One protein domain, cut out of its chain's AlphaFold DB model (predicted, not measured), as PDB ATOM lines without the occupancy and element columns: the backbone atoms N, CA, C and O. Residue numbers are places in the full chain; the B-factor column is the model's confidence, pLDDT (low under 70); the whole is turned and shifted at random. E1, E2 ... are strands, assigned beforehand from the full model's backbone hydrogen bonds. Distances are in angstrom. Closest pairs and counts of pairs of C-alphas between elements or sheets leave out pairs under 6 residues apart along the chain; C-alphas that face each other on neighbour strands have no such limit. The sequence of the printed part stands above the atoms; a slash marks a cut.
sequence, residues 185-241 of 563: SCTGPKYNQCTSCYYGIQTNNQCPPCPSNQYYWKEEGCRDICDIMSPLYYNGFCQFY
ATOM      1  N   SER A 185      16.127 -55.062  37.187       90.88
ATOM      2  CA  SER A 185      15.808 -56.246  37.983       90.88
ATOM      3  C   SER A 185      15.388 -55.828  39.387       90.88
ATOM      4  O   SER A 185      15.706 -54.723  39.843       90.88
ATOM      5  N   CYS A 186      14.623 -56.675  40.071       92.19
ATOM      6  CA  CYS A 186      14.038 -56.340  41.362       92.19
ATOM      7  C   CYS A 186      13.762 -57.578  42.221       92.19
ATOM      8  O   CYS A 186      13.704 -58.699  41.732       92.19
ATOM      9  N   THR A 187      13.548 -57.347  43.518       91.12
ATOM     10  CA  THR A 187      12.986 -58.333  44.465       91.12
ATOM     11  C   THR A 187      11.472 -58.181  44.639       91.12
ATOM     12  O   THR A 187      10.849 -58.942  45.376       91.12
ATOM     13  N   GLY A 188      10.864 -57.187  43.983       89.00
ATOM     14  CA  GLY A 188       9.427 -56.937  43.991       89.00
ATOM     15  C   GLY A 188       9.040 -55.688  43.188       89.00
ATOM     16  O   GLY A 188       9.913 -54.958  42.717       89.00
ATOM     17  N   PRO A 189       7.734 -55.406  43.050       88.50
ATOM     18  CA  PRO A 189       7.222 -54.359  42.164       88.50
ATOM     19  C   PRO A 189       7.352 -52.935  42.715       88.50
ATOM     20  O   PRO A 189       7.004 -51.973  42.029       88.50
ATOM     21  N   LYS A 190       7.778 -52.762  43.972       90.19
ATOM     22  CA  LYS A 190       7.862 -51.431  44.584       90.19
ATOM     23  C   LYS A 190       9.122 -50.699  44.122       90.19
ATOM     24  O   LYS A 190      10.166 -51.302  43.893       90.19
ATOM     25  N   TYR A 191       9.041 -49.371  44.075       89.81
ATOM     26  CA  TYR A 191      10.138 -48.498  43.636       89.81
ATOM     27  C   TYR A 191      11.431 -48.629  44.465       89.81
ATOM     28  O   TYR A 191      12.497 -48.253  43.989       89.81
ATOM     29  N   ASN A 192      11.341 -49.147  45.695       94.00
ATOM     30  CA  ASN A 192      12.454 -49.383  46.616       94.00
ATOM     31  C   ASN A 192      12.869 -50.862  46.709       94.00
ATOM     32  O   ASN A 192      13.422 -51.288  47.722       94.00
ATOM     33  N   GLN A 193      12.547 -51.658  45.690       94.62
ATOM     34  CA  GLN A 193      12.914 -53.071  45.589       94.62
ATOM     35  C   GLN A 193      13.789 -53.357  44.358       94.62
ATOM     36  O   GLN A 193      13.956 -54.521  43.990       94.62
ATOM     37  N   CYS A 194      14.359 -52.324  43.729       95.19
ATOM     38  CA  CYS A 194      15.252 -52.476  42.585       95.19
ATOM     39  C   CYS A 194      16.577 -53.123  43.006       95.19
ATOM     40  O   CYS A 194      17.240 -52.645  43.928       95.19
ATOM     41  N   THR A 195      16.997 -54.164  42.293       94.25
ATOM     42  CA  THR A 195      18.332 -54.772  42.412       94.25
ATOM     43  C   THR A 195      19.269 -54.328  41.295       94.25
ATOM     44  O   THR A 195      20.482 -54.370  41.475       94.25
ATOM     45  N   SER A 196      18.734 -53.844  40.173       94.75
ATOM     46  CA  SER A 196      19.477 -53.093  39.159       94.75
ATOM     47  C   SER A 196      18.563 -52.089  38.456       94.75
ATOM     48  O   SER A 196      17.337 -52.191  38.539       94.75
ATOM     49  N   CYS A 197      19.150 -51.119  37.760       95.81
ATOM     50  CA  CYS A 197      18.437 -50.023  37.110       95.81
ATOM     51  C   CYS A 197      18.718 -49.988  35.613       95.81
ATOM     52  O   CYS A 197      19.833 -50.279  35.192       95.81
ATOM     53  N   TYR A 198      17.743 -49.542  34.818       94.88
ATOM     54  CA  TYR A 198      17.995 -49.229  33.405       94.88
ATOM     55  C   TYR A 198      18.880 -47.985  33.225       94.88
ATOM     56  O   TYR A 198      19.434 -47.757  32.153       94.88
ATOM     57  N   TYR A 199      19.021 -47.171  34.275       95.81
ATOM     58  CA  TYR A 199      19.899 -46.011  34.298       95.81
ATOM     59  C   TYR A 199      20.543 -45.819  35.674       95.81
ATOM     60  O   TYR A 199      19.851 -45.829  36.694       95.81
ATOM     61  N   GLY A 200      21.856 -45.582  35.677       95.31
ATOM     62  CA  GLY A 200      22.645 -45.348  36.885       95.31
ATOM     63  C   GLY A 200      22.773 -46.578  37.789       95.31
ATOM     64  O   GLY A 200      22.415 -47.692  37.417       95.31
ATOM     65  N   ILE A 201      23.316 -46.362  38.987       95.75
ATOM     66  CA  ILE A 201      23.482 -47.397  40.016       95.75
ATOM     67  C   ILE A 201      22.443 -47.150  41.108       95.75
ATOM     68  O   ILE A 201      22.272 -46.013  41.557       95.75
ATOM     69  N   GLN A 202      21.749 -48.200  41.542       95.31
ATOM     70  CA  GLN A 202      20.771 -48.101  42.619       95.31
ATOM     71  C   GLN A 202      21.424 -47.687  43.942       95.31
ATOM     72  O   GLN A 202      22.496 -48.166  44.306       95.31
ATOM     73  N   THR A 203      20.734 -46.845  44.706       95.81
ATOM     74  CA  THR A 203      21.083 -46.521  46.096       95.81
ATOM     75  C   THR A 203      19.874 -46.839  46.966       95.81
ATOM     76  O   THR A 203      18.764 -46.421  46.647       95.81
ATOM     77  N   ASN A 204      20.054 -47.609  48.045       94.81
ATOM     78  CA  ASN A 204      18.951 -48.073  48.903       94.81
ATOM     79  C   ASN A 204      17.818 -48.771  48.119       94.81
ATOM     80  O   ASN A 204      16.637 -48.519  48.366       94.81
ATOM     81  N   ASN A 205      18.187 -49.623  47.154       96.25
ATOM     82  CA  ASN A 205      17.269 -50.346  46.261       96.25
ATOM     83  C   ASN A 205      16.338 -49.439  45.430       96.25
ATOM     84  O   ASN A 205      15.260 -49.865  45.016       96.25
ATOM     85  N   GLN A 206      16.735 -48.184  45.197       95.81
ATOM     86  CA  GLN A 206      16.016 -47.216  44.367       95.81
ATOM     87  C   GLN A 206      16.906 -46.747  43.223       95.81
ATOM     88  O   GLN A 206      18.088 -46.455  43.420       95.81
ATOM     89  N   CYS A 207      16.327 -46.650  42.030       96.44
ATOM     90  CA  CYS A 207      17.029 -46.130  40.866       96.44
ATOM     91  C   CYS A 207      17.100 -44.602  40.880       96.44
ATOM     92  O   CYS A 207      16.116 -43.957  41.255       96.44
ATOM     93  N   PRO A 208      18.233 -44.012  40.460       95.38
ATOM     94  CA  PRO A 208      18.366 -42.566  40.397       95.38
ATOM     95  C   PRO A 208      17.430 -41.972  39.329       95.38
ATOM     96  O   PRO A 208      17.112 -42.641  38.339       95.38
ATOM     97  N   PRO A 209      16.989 -40.714  39.503       93.19
ATOM     98  CA  PRO A 209      16.267 -40.000  38.458       93.19
ATOM     99  C   PRO A 209      17.186 -39.712  37.261       93.19
ATOM    100  O   PRO A 209      18.414 -39.734  37.375       93.19
ATOM    101  N   CYS A 210      16.584 -39.395  36.115       94.44
ATOM    102  CA  CYS A 210      17.343 -38.900  34.973       94.44
ATOM    103  C   CYS A 210      17.970 -37.525  35.258       94.44
ATOM    104  O   CYS A 210      17.434 -36.761  36.068       94.44
ATOM    105  N   PRO A 211      19.066 -37.171  34.563       94.81
ATOM    106  CA  PRO A 211      19.568 -35.803  34.501       94.81
ATOM    107  C   PRO A 211      18.468 -34.807  34.110       94.81
ATOM    108  O   PRO A 211      17.509 -35.164  33.428       94.81
ATOM    109  N   SER A 212      18.619 -33.542  34.506       89.44
ATOM    110  CA  SER A 212      17.583 -32.497  34.392       89.44
ATOM    111  C   SER A 212      17.087 -32.201  32.971       89.44
ATOM    112  O   SER A 212      16.054 -31.559  32.802       89.44
ATOM    113  N   ASN A 213      17.804 -32.656  31.948       88.25
ATOM    114  CA  ASN A 213      17.495 -32.483  30.532       88.25
ATOM    115  C   ASN A 213      17.109 -33.796  29.827       88.25
ATOM    116  O   ASN A 213      17.076 -33.831  28.597       88.25
ATOM    117  N   GLN A 214      16.861 -34.863  30.586       94.12
ATOM    118  CA  GLN A 214      16.530 -36.184  30.071       94.12
ATOM    119  C   GLN A 214      15.208 -36.693  30.639       94.12
ATOM    120  O   GLN A 214      14.746 -36.293  31.706       94.12
ATOM    121  N   TYR A 215      14.612 -37.620  29.906       94.12
ATOM    122  CA  TYR A 215      13.318 -38.210  30.180       94.12
ATOM    123  C   TYR A 215      13.496 -39.704  30.415       94.12
ATOM    124  O   TYR A 215      14.215 -40.378  29.676       94.12
ATOM    125  N   TYR A 216      12.839 -40.228  31.448       94.75
ATOM    126  CA  TYR A 216      12.887 -41.653  31.743       94.75
ATOM    127  C   TYR A 216      11.904 -42.395  30.846       94.75
ATOM    128  O   TYR A 216      10.687 -42.205  30.946       94.75
ATOM    129  N   TRP A 217      12.417 -43.266  29.992       94.19
ATOM    130  CA  TRP A 217      11.600 -44.167  29.203       94.19
ATOM    131  C   TRP A 217      11.476 -45.497  29.948       94.19
ATOM    132  O   TRP A 217      12.471 -46.055  30.422       94.19
ATOM    133  N   LYS A 218      10.232 -45.941  30.161       91.69
ATOM    134  CA  LYS A 218       9.945 -47.131  30.972       91.69
ATOM    135  C   LYS A 218      10.694 -48.321  30.392       91.69
ATOM    136  O   LYS A 218      10.647 -48.525  29.187       91.69
ATOM    137  N   GLU A 219      11.372 -49.061  31.258       90.25
ATOM    138  CA  GLU A 219      12.110 -50.270  30.884       90.25
ATOM    139  C   GLU A 219      13.280 -50.061  29.898       90.25
ATOM    140  O   GLU A 219      13.820 -51.013  29.342       90.25
ATOM    141  N   GLU A 220      13.714 -48.813  29.700       92.19
ATOM    142  CA  GLU A 220      14.798 -48.467  28.771       92.19
ATOM    143  C   GLU A 220      15.839 -47.501  29.353       92.19
ATOM    144  O   GLU A 220      16.975 -47.449  28.874       92.19
ATOM    145  N   GLY A 221      15.464 -46.733  30.380       94.44
ATOM    146  CA  GLY A 221      16.335 -45.770  31.047       94.44
ATOM    147  C   GLY A 221      16.190 -44.351  30.498       94.44
ATOM    148  O   GLY A 221      15.156 -43.972  29.951       94.44
ATOM    149  N   CYS A 222      17.220 -43.529  30.686       95.31
ATOM    150  CA  CYS A 222      17.167 -42.111  30.332       95.31
ATOM    151  C   CYS A 222      17.444 -41.860  28.846       95.31
ATOM    152  O   CYS A 222      18.343 -42.456  28.243       95.31
ATOM    153  N   ARG A 223      16.661 -40.949  28.264       94.81
ATOM    154  CA  ARG A 223      16.741 -40.498  26.869       94.81
ATOM    155  C   ARG A 223      16.650 -38.978  26.801       94.81
ATOM    156  O   ARG A 223      16.058 -38.352  27.671       94.81
ATOM    157  N   ASP A 224      17.169 -38.378  25.738       93.31
ATOM    158  CA  ASP A 224      17.115 -36.917  25.558       93.31
ATOM    159  C   ASP A 224      15.717 -36.404  25.175       93.31
ATOM    160  O   ASP A 224      15.448 -35.205  25.244       93.31
ATOM    161  N   ILE A 225      14.825 -37.300  24.745       95.62
ATOM    162  CA  ILE A 225      13.436 -37.005  24.399       95.62
ATOM    163  C   ILE A 225      12.579 -38.265  24.567       95.62
ATOM    164  O   ILE A 225      13.070 -39.377  24.377       95.62
ATOM    165  N   CYS A 226      11.299 -38.097  24.891       95.00
ATOM    166  CA  CYS A 226      10.338 -39.195  24.826       95.00
ATOM    167  C   CYS A 226      10.066 -39.620  23.373       95.00
ATOM    168  O   CYS A 226      10.087 -38.785  22.465       95.00
ATOM    169  N   ASP A 227       9.768 -40.904  23.147       93.62
ATOM    170  CA  ASP A 227       9.363 -41.373  21.817       93.62
ATOM    171  C   ASP A 227       8.081 -40.690  21.340       93.62
ATOM    172  O   ASP A 227       7.225 -40.282  22.130       93.62
ATOM    173  N   ILE A 228       7.942 -40.591  20.021       92.94
ATOM    174  CA  ILE A 228       6.847 -39.874  19.384       92.94
ATOM    175  C   ILE A 228       5.486 -40.472  19.742       92.94
ATOM    176  O   ILE A 228       4.520 -39.733  19.745       92.94
ATOM    177  N   MET A 229       5.392 -41.764  20.079       90.62
ATOM    178  CA  MET A 229       4.151 -42.417  20.518       90.62
ATOM    179  C   MET A 229       3.898 -42.292  22.026       90.62
ATOM    180  O   MET A 229       2.791 -42.558  22.493       90.62
ATOM    181  N   SER A 230       4.912 -41.893  22.799       92.62
ATOM    182  CA  SER A 230       4.811 -41.638  24.241       92.62
ATOM    183  C   SER A 230       5.306 -40.240  24.649       92.62
ATOM    184  O   SER A 230       6.110 -40.129  25.574       92.62
ATOM    185  N   PRO A 231       4.859 -39.162  23.980       91.50
ATOM    186  CA  PRO A 231       5.453 -37.833  24.114       91.50
ATOM    187  C   PRO A 231       5.158 -37.145  25.454       91.50
ATOM    188  O   PRO A 231       5.826 -36.171  25.796       91.50
ATOM    189  N   LEU A 232       4.157 -37.617  26.207       91.00
ATOM    190  CA  LEU A 232       3.746 -37.019  27.473       91.00
ATOM    191  C   LEU A 232       4.705 -37.433  28.593       91.00
ATOM    192  O   LEU A 232       4.783 -38.609  28.941       91.00
ATOM    193  N   TYR A 233       5.385 -36.468  29.208       91.19
ATOM    194  CA  TYR A 233       6.193 -36.711  30.402       91.19
ATOM    195  C   TYR A 233       5.387 -36.421  31.668       91.19
ATOM    196  O   TYR A 233       5.010 -35.279  31.930       91.19
ATOM    197  N   TYR A 234       5.116 -37.458  32.460       88.06
ATOM    198  CA  TYR A 234       4.321 -37.351  33.680       88.06
ATOM    199  C   TYR A 234       4.827 -38.322  34.748       88.06
ATOM    200  O   TYR A 234       5.166 -39.473  34.456       88.06
ATOM    201  N   ASN A 235       4.877 -37.854  36.000       85.88
ATOM    202  CA  ASN A 235       5.398 -38.600  37.152       85.88
ATOM    203  C   ASN A 235       6.803 -39.181  36.936       85.88
ATOM    204  O   ASN A 235       7.100 -40.289  37.375       85.88
ATOM    205  N   GLY A 236       7.668 -38.442  36.244       86.44
ATOM    206  CA  GLY A 236       9.050 -38.857  36.023       86.44
ATOM    207  C   GLY A 236       9.264 -39.791  34.829       86.44
ATOM    208  O   GLY A 236      10.415 -40.107  34.542       86.44
ATOM    209  N   PHE A 237       8.206 -40.195  34.111       93.69
ATOM    210  CA  PHE A 237       8.285 -41.136  32.989       93.69
ATOM    211  C   PHE A 237       7.603 -40.609  31.725       93.69
ATOM    212  O   PHE A 237       6.597 -39.904  31.793       93.69
ATOM    213  N   CYS A 238       8.102 -41.034  30.567       94.75
ATOM    214  CA  CYS A 238       7.373 -40.946  29.308       94.75
ATOM    215  C   CYS A 238       6.155 -41.884  29.344       94.75
ATOM    216  O   CYS A 238       6.258 -43.056  29.723       94.75
ATOM    217  N   GLN A 239       4.995 -41.366  28.960       91.12
ATOM    218  CA  GLN A 239       3.713 -42.059  28.959       91.12
ATOM    219  C   GLN A 239       3.139 -42.068  27.550       91.12
ATOM    220  O   GLN A 239       3.265 -41.089  26.811       91.12
ATOM    221  N   PHE A 240       2.460 -43.162  27.209       91.38
ATOM    222  CA  PHE A 240       1.680 -43.226  25.984       91.38
ATOM    223  C   PHE A 240       0.684 -42.065  25.940       91.38
ATOM    224  O   PHE A 240      -0.036 -41.817  26.909       91.38
ATOM    225  N   TYR A 241       0.634 -41.378  24.804       89.19
ATOM    226  CA  TYR A 241      -0.346 -40.335  24.553       89.19
ATOM    227  C   TYR A 241      -0.939 -40.562  23.160       89.19
ATOM    228  O   TYR A 241      -0.191 -40.651  22.183       89.19
TER     229      TYR A 241
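What this domain is: This is residues 185 to 241 of the 563 residues of an uncharacterized protein of Paramecium tetraurelia (UniProt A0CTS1). With little regular structure, this is mostly looping chain in two lobes: two small hairpins, E2-E3 and E4-E5, meet through E2 and E5, and E1 with its loops makes the opposite end. Under half of the 57 printed residues are in named elements: five strands, E1 to E5 in chain order, all strand, no named helix. Both two-stranded sheets, E2 - E3 and E4 - E5, are antiparallel. The whole is compact, radius of gyration of the C-alphas 11.5 A, spanning 31 by 21 by 16 A.

Where its parts are: E2 is residues 215 to 217, E3 221 to 223, E4 232 to 234, E5 237 to 239. E1, residues 194 to 197, measures 6.8 A from C-alpha 194 at (15.252, -52.476, 42.585). E5 ends at C-alpha 239, (3.713, -42.059, 28.959).

How they stand to each other: In hairpin E2-E3, N 215 and O 223 are 2.8 A apart, within hydrogen-bond range. In hairpin E4-E5, N 239 and O 232 are too, at 2.8 A. The closest C-alphas of E2 and E5, Tyr 216 and Phe 237, are 4.8 A apart. E1 and E2 are apart; residues 185 to 186 pair antiparallel with 194 to 196 of E1.

The domain as a whole: The farthest C-alphas, Asn 204 and Ile 228, are 32.9 A apart. The link E1 to E2 is long. The printed part has no cut; no printed residue is under 70 in pLDDT.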